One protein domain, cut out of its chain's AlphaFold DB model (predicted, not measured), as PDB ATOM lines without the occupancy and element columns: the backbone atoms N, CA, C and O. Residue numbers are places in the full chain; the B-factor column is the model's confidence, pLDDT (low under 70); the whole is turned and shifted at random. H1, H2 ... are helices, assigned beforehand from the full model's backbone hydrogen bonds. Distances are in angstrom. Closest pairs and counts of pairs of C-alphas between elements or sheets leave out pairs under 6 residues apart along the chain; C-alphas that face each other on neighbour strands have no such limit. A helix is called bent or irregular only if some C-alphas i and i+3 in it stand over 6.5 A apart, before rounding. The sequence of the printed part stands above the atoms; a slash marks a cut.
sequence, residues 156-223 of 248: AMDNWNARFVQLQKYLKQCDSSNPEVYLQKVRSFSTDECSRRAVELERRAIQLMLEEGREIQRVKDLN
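This is residues 156 to 223 of the 248 residues of an uncharacterized protein of Cynara cardunculus var. scolymus (UniProt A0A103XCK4). This is an open U of three helices: the long helix H3 makes one arm, H1 makes the other, and the short H2 carries on from the end of H1 toward the turn at residues 188 to 190, from which H3 folds back. The space between the arms H1 and H3 is empty, and no two helices clearly touch, so that the U is a loose frame with no packed core. The printed part has 68 residues with three named helices, H1, H2 and H3 in that order along the chain, and no named strand; the class is all helix. The whole is extended, with a radius of gyration of the C-alphas of 17.2 A, and its C-alphas span 46 by 27 by 18 A along the three main axes.

The longest helix is H3, residues 191 to 221. H2, residues 179 to 187, is close to H3 but not clearly touching it, with 1 pair of C-alphas within 8 A. That closest pair is Val 186 and Cys 194, whose C-alphas are 7.6 A apart. The lines of H2 and H3 stand at a steep tilt of 47 degrees, and the two helices run opposite ways. Their centres are 21.6 A apart. H1, residues 156 to 176, is apart from H3: no C-alpha of the one is within 8 A of the other. H1 and H2 are apart by the same test, though they follow each other in the chain. H1, H2 and H3 each touch no helix, and there is no hairpin. In the backbones of H1, H2 and H3 every pair of O of residue i and N of residue i+4 is within hydrogen-bond range.

H3 has 31 residues, from Thr 191 to Asp 221, and measures 45.1 A from first to last C-alpha. It begins with C-alpha 191 at (180.320, 324.681, 270.642) and ends with C-alpha 221 at (147.493, 293.735, 269.525). Before it, H2 has 9 residues, from Pro 179 to Arg 187, and measures 12.4 A from first to last C-alpha. H1 has 21 residues, from Ala 156 to Ser 176, and measures 30.4 A from first to last C-alpha. It begins with C-alpha 156 at (163.887, 282.670, 259.053) and ends with C-alpha 176 at (181.151, 297.142, 279.521). No helix is bent or irregular.

The two C-alphas farthest apart in the domain are those of Ser 190 and Asn 223, at 47.7 A, and the outline is elongated. The C-alphas of the first and last printed residues, Ala 156 and Asn 223, are 22.2 A apart. Residues 156 to 185, of which 156 to 176 belong to H1 and 179 to 185 belong to H2, stand free. Residues 198 to 223, of which 198 to 221 belong to H3, stand free too. The link from H1 to H2 is tight, with 2 residues between them, and the link from H2 to H3 is tight, with 3 residues between them; no link is long. The printed part has no cut and runs from residue 156 to residue 223 of a full chain of 248 residues. The mean pLDDT of the printed part is 94.7, with 97 for H3 and 93 for each of H1 and H2, and no printed residue of this model is under 70.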
ATOM      1  N   ALA A 156     164.455 281.553 258.306       79.12
ATOM      2  CA  ALA A 156     163.887 282.670 259.053       79.12
ATOM      3  C   ALA A 156     164.239 282.611 260.552       79.12
ATOM      4  O   ALA A 156     164.557 283.643 261.143       79.12
ATOM      5  N   MET A 157     164.208 281.420 261.157       82.44
ATOM      6  CA  MET A 157     164.576 281.205 262.558       82.44
ATOM      7  C   MET A 157     166.078 281.420 262.769       82.44
ATOM      8  O   MET A 157     166.475 282.066 263.738       82.44
ATOM      9  N   ASP A 158     166.905 280.981 261.819       86.62
ATOM     10  CA  ASP A 158     168.355 281.198 261.854       86.62
ATOM     11  C   ASP A 158     168.710 282.692 261.798       86.62
ATOM     12  O   ASP A 158     169.553 283.160 262.565       86.62
ATOM     13  N   ASN A 159     168.012 283.479 260.969       91.44
ATOM     14  CA  ASN A 159     168.176 284.936 260.922       91.44
ATOM     15  C   ASN A 159     167.775 285.614 262.248       91.44
ATOM     16  O   ASN A 159     168.483 286.493 262.741       91.44
ATOM     17  N   TRP A 160     166.662 285.201 262.865       91.69
ATOM     18  CA  TRP A 160     166.253 285.727 264.173       91.69
ATOM     19  C   TRP A 160     167.252 285.382 265.275       91.69
ATOM     20  O   TRP A 160     167.620 286.266 266.048       91.69
ATOM     21  N   ASN A 161     167.743 284.143 265.307       93.38
ATOM     22  CA  ASN A 161     168.778 283.716 266.244       93.38
ATOM     23  C   ASN A 161     170.075 284.511 266.047       93.38
ATOM     24  O   ASN A 161     170.634 285.018 267.021       93.38
ATOM     25  N   ALA A 162     170.520 284.710 264.804       95.12
ATOM     26  CA  ALA A 162     171.699 285.520 264.501       95.12
ATOM     27  C   ALA A 162     171.538 286.975 264.980       95.12
ATOM     28  O   ALA A 162     172.417 287.511 265.659       95.12
ATOM     29  N   ARG A 163     170.387 287.602 264.697       96.25
ATOM     30  CA  ARG A 163     170.069 288.961 265.168       96.25
ATOM     31  C   ARG A 163     169.994 289.043 266.690       96.25
ATOM     32  O   ARG A 163     170.463 290.021 267.265       96.25
ATOM     33  N   PHE A 164     169.431 288.031 267.345       95.88
ATOM     34  CA  PHE A 164     169.343 287.969 268.800       95.88
ATOM     35  C   PHE A 164     170.727 287.861 269.443       95.88
ATOM     36  O   PHE A 164     171.043 288.631 270.348       95.88
ATOM     37  N   VAL A 165     171.596 286.989 268.927       96.44
ATOM     38  CA  VAL A 165     172.987 286.874 269.387       96.44
ATOM     39  C   VAL A 165     173.743 288.189 269.176       96.44
ATOM     40  O   VAL A 165     174.463 288.643 270.068       96.44
ATOM     41  N   GLN A 166     173.556 288.845 268.027       97.38
ATOM     42  CA  GLN A 166     174.150 290.156 267.761       97.38
ATOM     43  C   GLN A 166     173.657 291.216 268.755       97.38
ATOM     44  O   GLN A 166     174.467 291.984 269.274       97.38
ATOM     45  N   LEU A 167     172.357 291.232 269.057       96.75
ATOM     46  CA  LEU A 167     171.775 292.130 270.051       96.75
ATOM     47  C   LEU A 167     172.362 291.868 271.440       96.75
ATOM     48  O   LEU A 167     172.804 292.802 272.098       96.75
ATOM     49  N   GLN A 168     172.439 290.609 271.870       97.06
ATOM     50  CA  GLN A 168     173.045 290.249 273.152       97.06
ATOM     51  C   GLN A 168     174.506 290.698 273.241       97.06
ATOM     52  O   GLN A 168     174.931 291.223 274.268       97.06
ATOM     53  N   LYS A 169     175.282 290.515 272.166       97.38
ATOM     54  CA  LYS A 169     176.665 290.996 272.093       97.38
ATOM     55  C   LYS A 169     176.728 292.515 272.223       97.38
ATOM     56  O   LYS A 169     177.556 293.016 272.976       97.38
ATOM     57  N   TYR A 170     175.864 293.231 271.511       96.62
ATOM     58  CA  TYR A 170     175.806 294.687 271.562       96.62
ATOM     59  C   TYR A 170     175.434 295.200 272.960       96.62
ATOM     60  O   TYR A 170     176.127 296.059 273.489       96.62
ATOM     61  N   LEU A 171     174.418 294.623 273.607       96.00
ATOM     62  CA  LEU A 171     174.025 294.997 274.971       96.00
ATOM     63  C   LEU A 171     175.169 294.783 275.970       96.00
ATOM     64  O   LEU A 171     175.499 295.690 276.727       96.00
ATOM     65  N   LYS A 172     175.876 293.649 275.882       96.44
ATOM     66  CA  LYS A 172     177.085 293.411 276.691       96.44
ATOM     67  C   LYS A 172     178.184 294.446 276.437       96.44
ATOM     68  O   LYS A 172     178.926 294.798 277.352       96.44
ATOM     69  N   GLN A 173     178.324 294.922 275.199       95.19
ATOM     70  CA  GLN A 173     179.260 296.000 274.874       95.19
ATOM     71  C   GLN A 173     178.820 297.330 275.490       95.19
ATOM     72  O   GLN A 173     179.678 298.082 275.935       95.19
ATOM     73  N   CYS A 174     177.516 297.616 275.553       91.94
ATOM     74  CA  CYS A 174     177.005 298.797 276.246       91.94
ATOM     75  C   CYS A 174     177.326 298.739 277.746       91.94
ATOM     76  O   CYS A 174     177.882 299.700 278.272       91.94
ATOM     77  N   ASP A 175     177.080 297.599 278.394       92.88
ATOM     78  CA  ASP A 175     177.314 297.418 279.835       92.88
ATOM     79  C   ASP A 175     178.799 297.517 280.222       92.88
ATOM     80  O   ASP A 175     179.139 297.966 281.314       92.88
ATOM     81  N   SER A 176     179.694 297.096 279.322       91.50
ATOM     82  CA  SER A 176     181.151 297.142 279.521       91.50
ATOM     83  C   SER A 176     181.814 298.411 278.979       91.50
ATOM     84  O   SER A 176     183.024 298.591 279.137       91.50
ATOM     85  N   SER A 177     181.055 299.301 278.335       92.19
ATOM     86  CA  SER A 177     181.605 300.537 277.784       92.19
ATOM     87  C   SER A 177     181.958 301.524 278.895       92.19
ATOM     88  O   SER A 177     181.187 301.752 279.825       92.19
ATOM     89  N   ASN A 178     183.145 302.127 278.801       90.62
ATOM     90  CA  ASN A 178     183.560 303.155 279.744       90.62
ATOM     91  C   ASN A 178     182.884 304.495 279.375       90.62
ATOM     92  O   ASN A 178     183.211 305.049 278.315       90.62
ATOM     93  N   PRO A 179     181.997 305.048 280.228       90.00
ATOM     94  CA  PRO A 179     181.341 306.328 279.957       90.00
ATOM     95  C   PRO A 179     182.341 307.485 279.820       90.00
ATOM     96  O   PRO A 179     182.071 308.446 279.096       90.00
ATOM     97  N   GLU A 180     183.538 307.369 280.400       94.06
ATOM     98  CA  GLU A 180     184.491 308.479 280.452       94.06
ATOM     99  C   GLU A 180     185.139 308.735 279.097       94.06
ATOM    100  O   GLU A 180     185.443 309.879 278.758       94.06
ATOM    101  N   VAL A 181     185.263 307.697 278.267       92.19
ATOM    102  CA  VAL A 181     185.706 307.837 276.874       92.19
ATOM    103  C   VAL A 181     184.686 308.649 276.075       92.19
ATOM    104  O   VAL A 181     185.056 309.508 275.271       92.19
ATOM    105  N   TYR A 182     183.393 308.421 276.318       90.19
ATOM    106  CA  TYR A 182     182.327 309.177 275.672       90.19
ATOM    107  C   TYR A 182     182.280 310.623 276.176       90.19
ATOM    108  O   TYR A 182     182.224 311.543 275.363       90.19
ATOM    109  N   LEU A 183     182.386 310.847 277.488       92.31
ATOM    110  CA  LEU A 183     182.444 312.198 278.052       92.31
ATOM    111  C   LEU A 183     183.654 312.981 277.538       92.31
ATOM    112  O   LEU A 183     183.513 314.149 277.178       92.31
ATOM    113  N   GLN A 184     184.826 312.348 277.449       95.56
ATOM    114  CA  GLN A 184     186.020 312.980 276.891       95.56
ATOM    115  C   GLN A 184     185.803 313.380 275.428       95.56
ATOM    116  O   GLN A 184     186.154 314.490 275.029       95.56
ATOM    117  N   LYS A 185     185.159 312.512 274.641       92.69
ATOM    118  CA  LYS A 185     184.784 312.815 273.257       92.69
ATOM    119  C   LYS A 185     183.809 313.993 273.178       92.69
ATOM    120  O   LYS A 185     184.040 314.907 272.393       92.69
ATOM    121  N   VAL A 186     182.768 314.017 274.009       91.69
ATOM    122  CA  VAL A 186     181.801 315.129 274.053       91.69
ATOM    123  C   VAL A 186     182.486 316.450 274.407       91.69
ATOM    124  O   VAL A 186     182.202 317.466 273.782       91.69
ATOM    125  N   ARG A 187     183.436 316.435 275.348       94.31
ATOM    126  CA  ARG A 187     184.223 317.621 275.731       94.31
ATOM    127  C   ARG A 187     185.177 318.103 274.640       94.31
ATOM    128  O   ARG A 187     185.518 319.278 274.636       94.31
ATOM    129  N   SER A 188     185.618 317.222 273.741       95.81
ATOM    130  CA  SER A 188     186.505 317.599 272.632       95.81
ATOM    131  C   SER A 188     185.798 318.349 271.498       95.81
ATOM    132  O   SER A 188     186.462 318.891 270.619       95.81
ATOM    133  N   PHE A 189     184.464 318.382 271.498       95.69
ATOM    134  CA  PHE A 189     183.695 319.069 270.468       95.69
ATOM    135  C   PHE A 189     183.697 320.581 270.669       95.69
ATOM    136  O   PHE A 189     183.592 321.079 271.789       95.69
ATOM    137  N   SER A 190     183.745 321.319 269.561       97.31
ATOM    138  CA  SER A 190     183.469 322.754 269.579       97.31
ATOM    139  C   SER A 190     181.999 323.024 269.917       97.31
ATOM    140  O   SER A 190     181.135 322.155 269.776       97.31
ATOM    141  N   THR A 191     181.692 324.252 270.330       96.31
ATOM    142  CA  THR A 191     180.320 324.681 270.642       96.31
ATOM    143  C   THR A 191     179.360 324.448 269.470       96.31
ATOM    144  O   THR A 191     178.278 323.893 269.662       96.31
ATOM    145  N   ASP A 192     179.779 324.782 268.247       96.69
ATOM    146  CA  ASP A 192     178.958 324.611 267.043       96.69
ATOM    147  C   ASP A 192     178.717 323.135 266.717       96.69
ATOM    148  O   ASP A 192     177.624 322.739 266.310       96.69
ATOM    149  N   GLU A 193     179.732 322.290 266.904       96.88
ATOM    150  CA  GLU A 193     179.586 320.845 266.752       96.88
ATOM    151  C   GLU A 193     178.663 320.238 267.803       96.88
ATOM    152  O   GLU A 193     177.867 319.354 267.483       96.88
ATOM    153  N   CYS A 194     178.764 320.703 269.047       94.75
ATOM    154  CA  CYS A 194     177.892 320.282 270.131       94.75
ATOM    155  C   CYS A 194     176.432 320.634 269.811       94.75
ATOM    156  O   CYS A 194     175.563 319.769 269.899       94.75
ATOM    157  N   SER A 195     176.179 321.856 269.328       96.94
ATOM    158  CA  SER A 195     174.849 322.295 268.891       96.94
ATOM    159  C   SER A 195     174.300 321.435 267.745       96.94
ATOM    160  O   SER A 195     173.185 320.924 267.848       96.94
ATOM    161  N   ARG A 196     175.091 321.181 266.689       97.06
ATOM    162  CA  ARG A 196     174.666 320.303 265.580       97.06
ATOM    163  C   ARG A 196     174.318 318.895 266.058       97.06
ATOM    164  O   ARG A 196     173.282 318.358 265.666       97.06
ATOM    165  N   ARG A 197     175.158 318.307 266.916       96.19
ATOM    166  CA  ARG A 197     174.921 316.965 267.467       96.19
ATOM    167  C   ARG A 197     173.701 316.925 268.386       96.19
ATOM    168  O   ARG A 197     172.981 315.935 268.360       96.19
ATOM    169  N   ALA A 198     173.439 317.978 269.159       96.75
ATOM    170  CA  ALA A 198     172.240 318.067 269.990       96.75
ATOM    171  C   ALA A 198     170.963 318.029 269.135       96.75
ATOM    172  O   ALA A 198     170.099 317.193 269.377       96.75
ATOM    173  N   VAL A 199     170.895 318.839 268.073       98.19
ATOM    174  CA  VAL A 199     169.744 318.858 267.149       98.19
ATOM    175  C   VAL A 199     169.559 317.510 266.441       98.19
ATOM    176  O   VAL A 199     168.436 317.030 266.277       98.19
ATOM    177  N   GLU A 200     170.651 316.857 266.033       98.06
ATOM    178  CA  GLU A 200     170.587 315.514 265.443       98.06
ATOM    179  C   GLU A 200     170.021 314.483 266.433       98.06
ATOM    180  O   GLU A 200     169.166 313.669 266.067       98.06
ATOM    181  N   LEU A 201     170.460 314.535 267.694       97.38
ATOM    182  CA  LEU A 201     169.958 313.661 268.752       97.38
ATOM    183  C   LEU A 201     168.483 313.925 269.064       97.38
ATOM    184  O   LEU A 201     167.735 312.964 269.218       97.38
ATOM    185  N   GLU A 202     168.042 315.183 269.092       98.38
ATOM    186  CA  GLU A 202     166.627 315.543 269.257       98.38
ATOM    187  C   GLU A 202     165.773 314.957 268.131       98.38
ATOM    188  O   GLU A 202     164.774 314.275 268.381       98.38
ATOM    189  N   ARG A 203     166.205 315.138 266.877       98.56
ATOM    190  CA  ARG A 203     165.525 314.563 265.712       98.56
ATOM    191  C   ARG A 203     165.432 313.041 265.816       98.56
ATOM    192  O   ARG A 203     164.379 312.463 265.544       98.56
ATOM    193  N   ARG A 204     166.524 312.381 266.207       98.62
ATOM    194  CA  ARG A 204     166.561 310.922 266.355       98.62
ATOM    195  C   ARG A 204     165.693 310.441 267.516       98.62
ATOM    196  O   ARG A 204     165.027 309.420 267.374       98.62
ATOM    197  N   ALA A 205     165.660 311.169 268.629       98.38
ATOM    198  CA  ALA A 205     164.821 310.848 269.778       98.38
ATOM    199  C   ALA A 205     163.331 310.882 269.411       98.38
ATOM    200  O   ALA A 205     162.598 309.957 269.758       98.38
ATOM    201  N   ILE A 206     162.895 311.883 268.638       98.50
ATOM    202  CA  ILE A 206     161.517 311.956 268.125       98.50
ATOM    203  C   ILE A 206     161.199 310.738 267.246       98.50
ATOM    204  O   ILE A 206     160.160 310.104 267.419       98.50
ATOM    205  N   GLN A 207     162.101 310.373 266.331       98.56
ATOM    206  CA  GLN A 207     161.909 309.216 265.452       98.56
ATOM    207  C   GLN A 207     161.772 307.905 266.243       98.56
ATOM    208  O   GLN A 207     160.857 307.120 265.985       98.56
ATOM    209  N   LEU A 208     162.645 307.696 267.231       98.31
ATOM    210  CA  LEU A 208     162.604 306.521 268.099       98.31
ATOM    211  C   LEU A 208     161.311 306.464 268.917       98.31
ATOM    212  O   LEU A 208     160.719 305.397 269.022       98.31
ATOM    213  N   MET A 209     160.822 307.597 269.424       97.81
ATOM    214  CA  MET A 209     159.557 307.661 270.165       97.81
ATOM    215  C   MET A 209     158.354 307.265 269.294       97.81
ATOM    216  O   MET A 209     157.456 306.550 269.739       97.81
ATOM    217  N   LEU A 210     158.338 307.685 268.024       98.38
ATOM    218  CA  LEU A 210     157.298 307.272 267.078       98.38
ATOM    219  C   LEU A 210     157.366 305.771 266.775       98.38
ATOM    220  O   LEU A 210     156.331 305.121 266.620       98.38
ATOM    221  N   GLU A 211     158.572 305.220 266.640       98.19
ATOM    222  CA  GLU A 211     158.801 303.784 266.450       98.19
ATOM    223  C   GLU A 211     158.378 302.967 267.671       98.19
ATOM    224  O   GLU A 211     157.677 301.965 267.515       98.19
ATOM    225  N   GLU A 212     158.725 303.432 268.868       96.50
ATOM    226  CA  GLU A 212     158.326 302.841 270.142       96.50
ATOM    227  C   GLU A 212     156.802 302.816 270.280       96.50
ATOM    228  O   GLU A 212     156.237 301.764 270.561       96.50
ATOM    229  N   GLY A 213     156.110 303.922 269.987       96.44
ATOM    230  CA  GLY A 213     154.645 303.965 270.026       96.44
ATOM    231  C   GLY A 213     153.990 302.941 269.090       96.44
ATOM    232  O   GLY A 213     153.023 302.275 269.468       96.44
ATOM    233  N   ARG A 214     154.549 302.748 267.885       97.12
ATOM    234  CA  ARG A 214     154.081 301.702 266.958       97.12
ATOM    235  C   ARG A 214     154.359 300.297 267.487       97.12
ATOM    236  O   ARG A 214     153.528 299.414 267.302       97.12
ATOM    237  N   GLU A 215     155.511 300.073 268.115       96.25
ATOM    238  CA  GLU A 215     155.846 298.772 268.700       96.25
ATOM    239  C   GLU A 215     154.968 298.450 269.915       96.25
ATOM    240  O   GLU A 215     154.415 297.362 270.006       96.25
ATOM    241  N   ILE A 216     154.723 299.414 270.800       95.38
ATOM    242  CA  ILE A 216     153.815 299.249 271.943       95.38
ATOM    243  C   ILE A 216     152.417 298.822 271.471       95.38
ATOM    244  O   ILE A 216     151.817 297.913 272.050       95.38
ATOM    245  N   GLN A 217     151.912 299.433 270.395       94.75
ATOM    246  CA  GLN A 217     150.629 299.047 269.814       94.75
ATOM    247  C   GLN A 217     150.665 297.616 269.250       94.75
ATOM    248  O   GLN A 217     149.774 296.827 269.555       94.75
ATOM    249  N   ARG A 218     151.726 297.230 268.526       95.56
ATOM    250  CA  ARG A 218     151.901 295.846 268.044       95.56
ATOM    251  C   ARG A 218     151.962 294.837 269.190       95.56
ATOM    252  O   ARG A 218     151.304 293.805 269.123       95.56
ATOM    253  N   VAL A 219     152.705 295.134 270.255       93.62
ATOM    254  CA  VAL A 219     152.799 294.297 271.462       93.62
ATOM    255  C   VAL A 219     151.426 294.111 272.114       93.62
ATOM    256  O   VAL A 219     151.101 293.003 272.551       93.62
ATOM    257  N   LYS A 220     150.610 295.173 272.153       90.50
ATOM    258  CA  LYS A 220     149.234 295.138 272.661       90.50
ATOM    259  C   LYS A 220     148.326 294.271 271.787       90.50
ATOM    260  O   LYS A 220     147.634 293.410 272.324       90.50
ATOM    261  N   ASP A 221     148.353 294.462 270.471       91.75
ATOM    262  CA  ASP A 221     147.493 293.735 269.525       91.75
ATOM    263  C   ASP A 221     147.840 292.243 269.460       91.75
ATOM    264  O   ASP A 221     146.959 291.392 269.357       91.75
ATOM    265  N   LEU A 222     149.127 291.917 269.601       91.69
ATOM    266  CA  LEU A 222     149.624 290.545 269.689       91.69
ATOM    267  C   LEU A 222     149.472 289.938 271.094       91.69
ATOM    268  O   LEU A 222     149.816 288.774 271.292       91.69
ATOM    269  N   ASN A 223     148.965 290.706 272.070       88.38
ATOM    270  CA  ASN A 223     148.750 290.299 273.460       88.38
ATOM    271  C   ASN A 223     149.968 289.577 274.079       88.38
ATOM    272  O   ASN A 223     149.821 288.636 274.861       88.38
TER     273      ASN A 223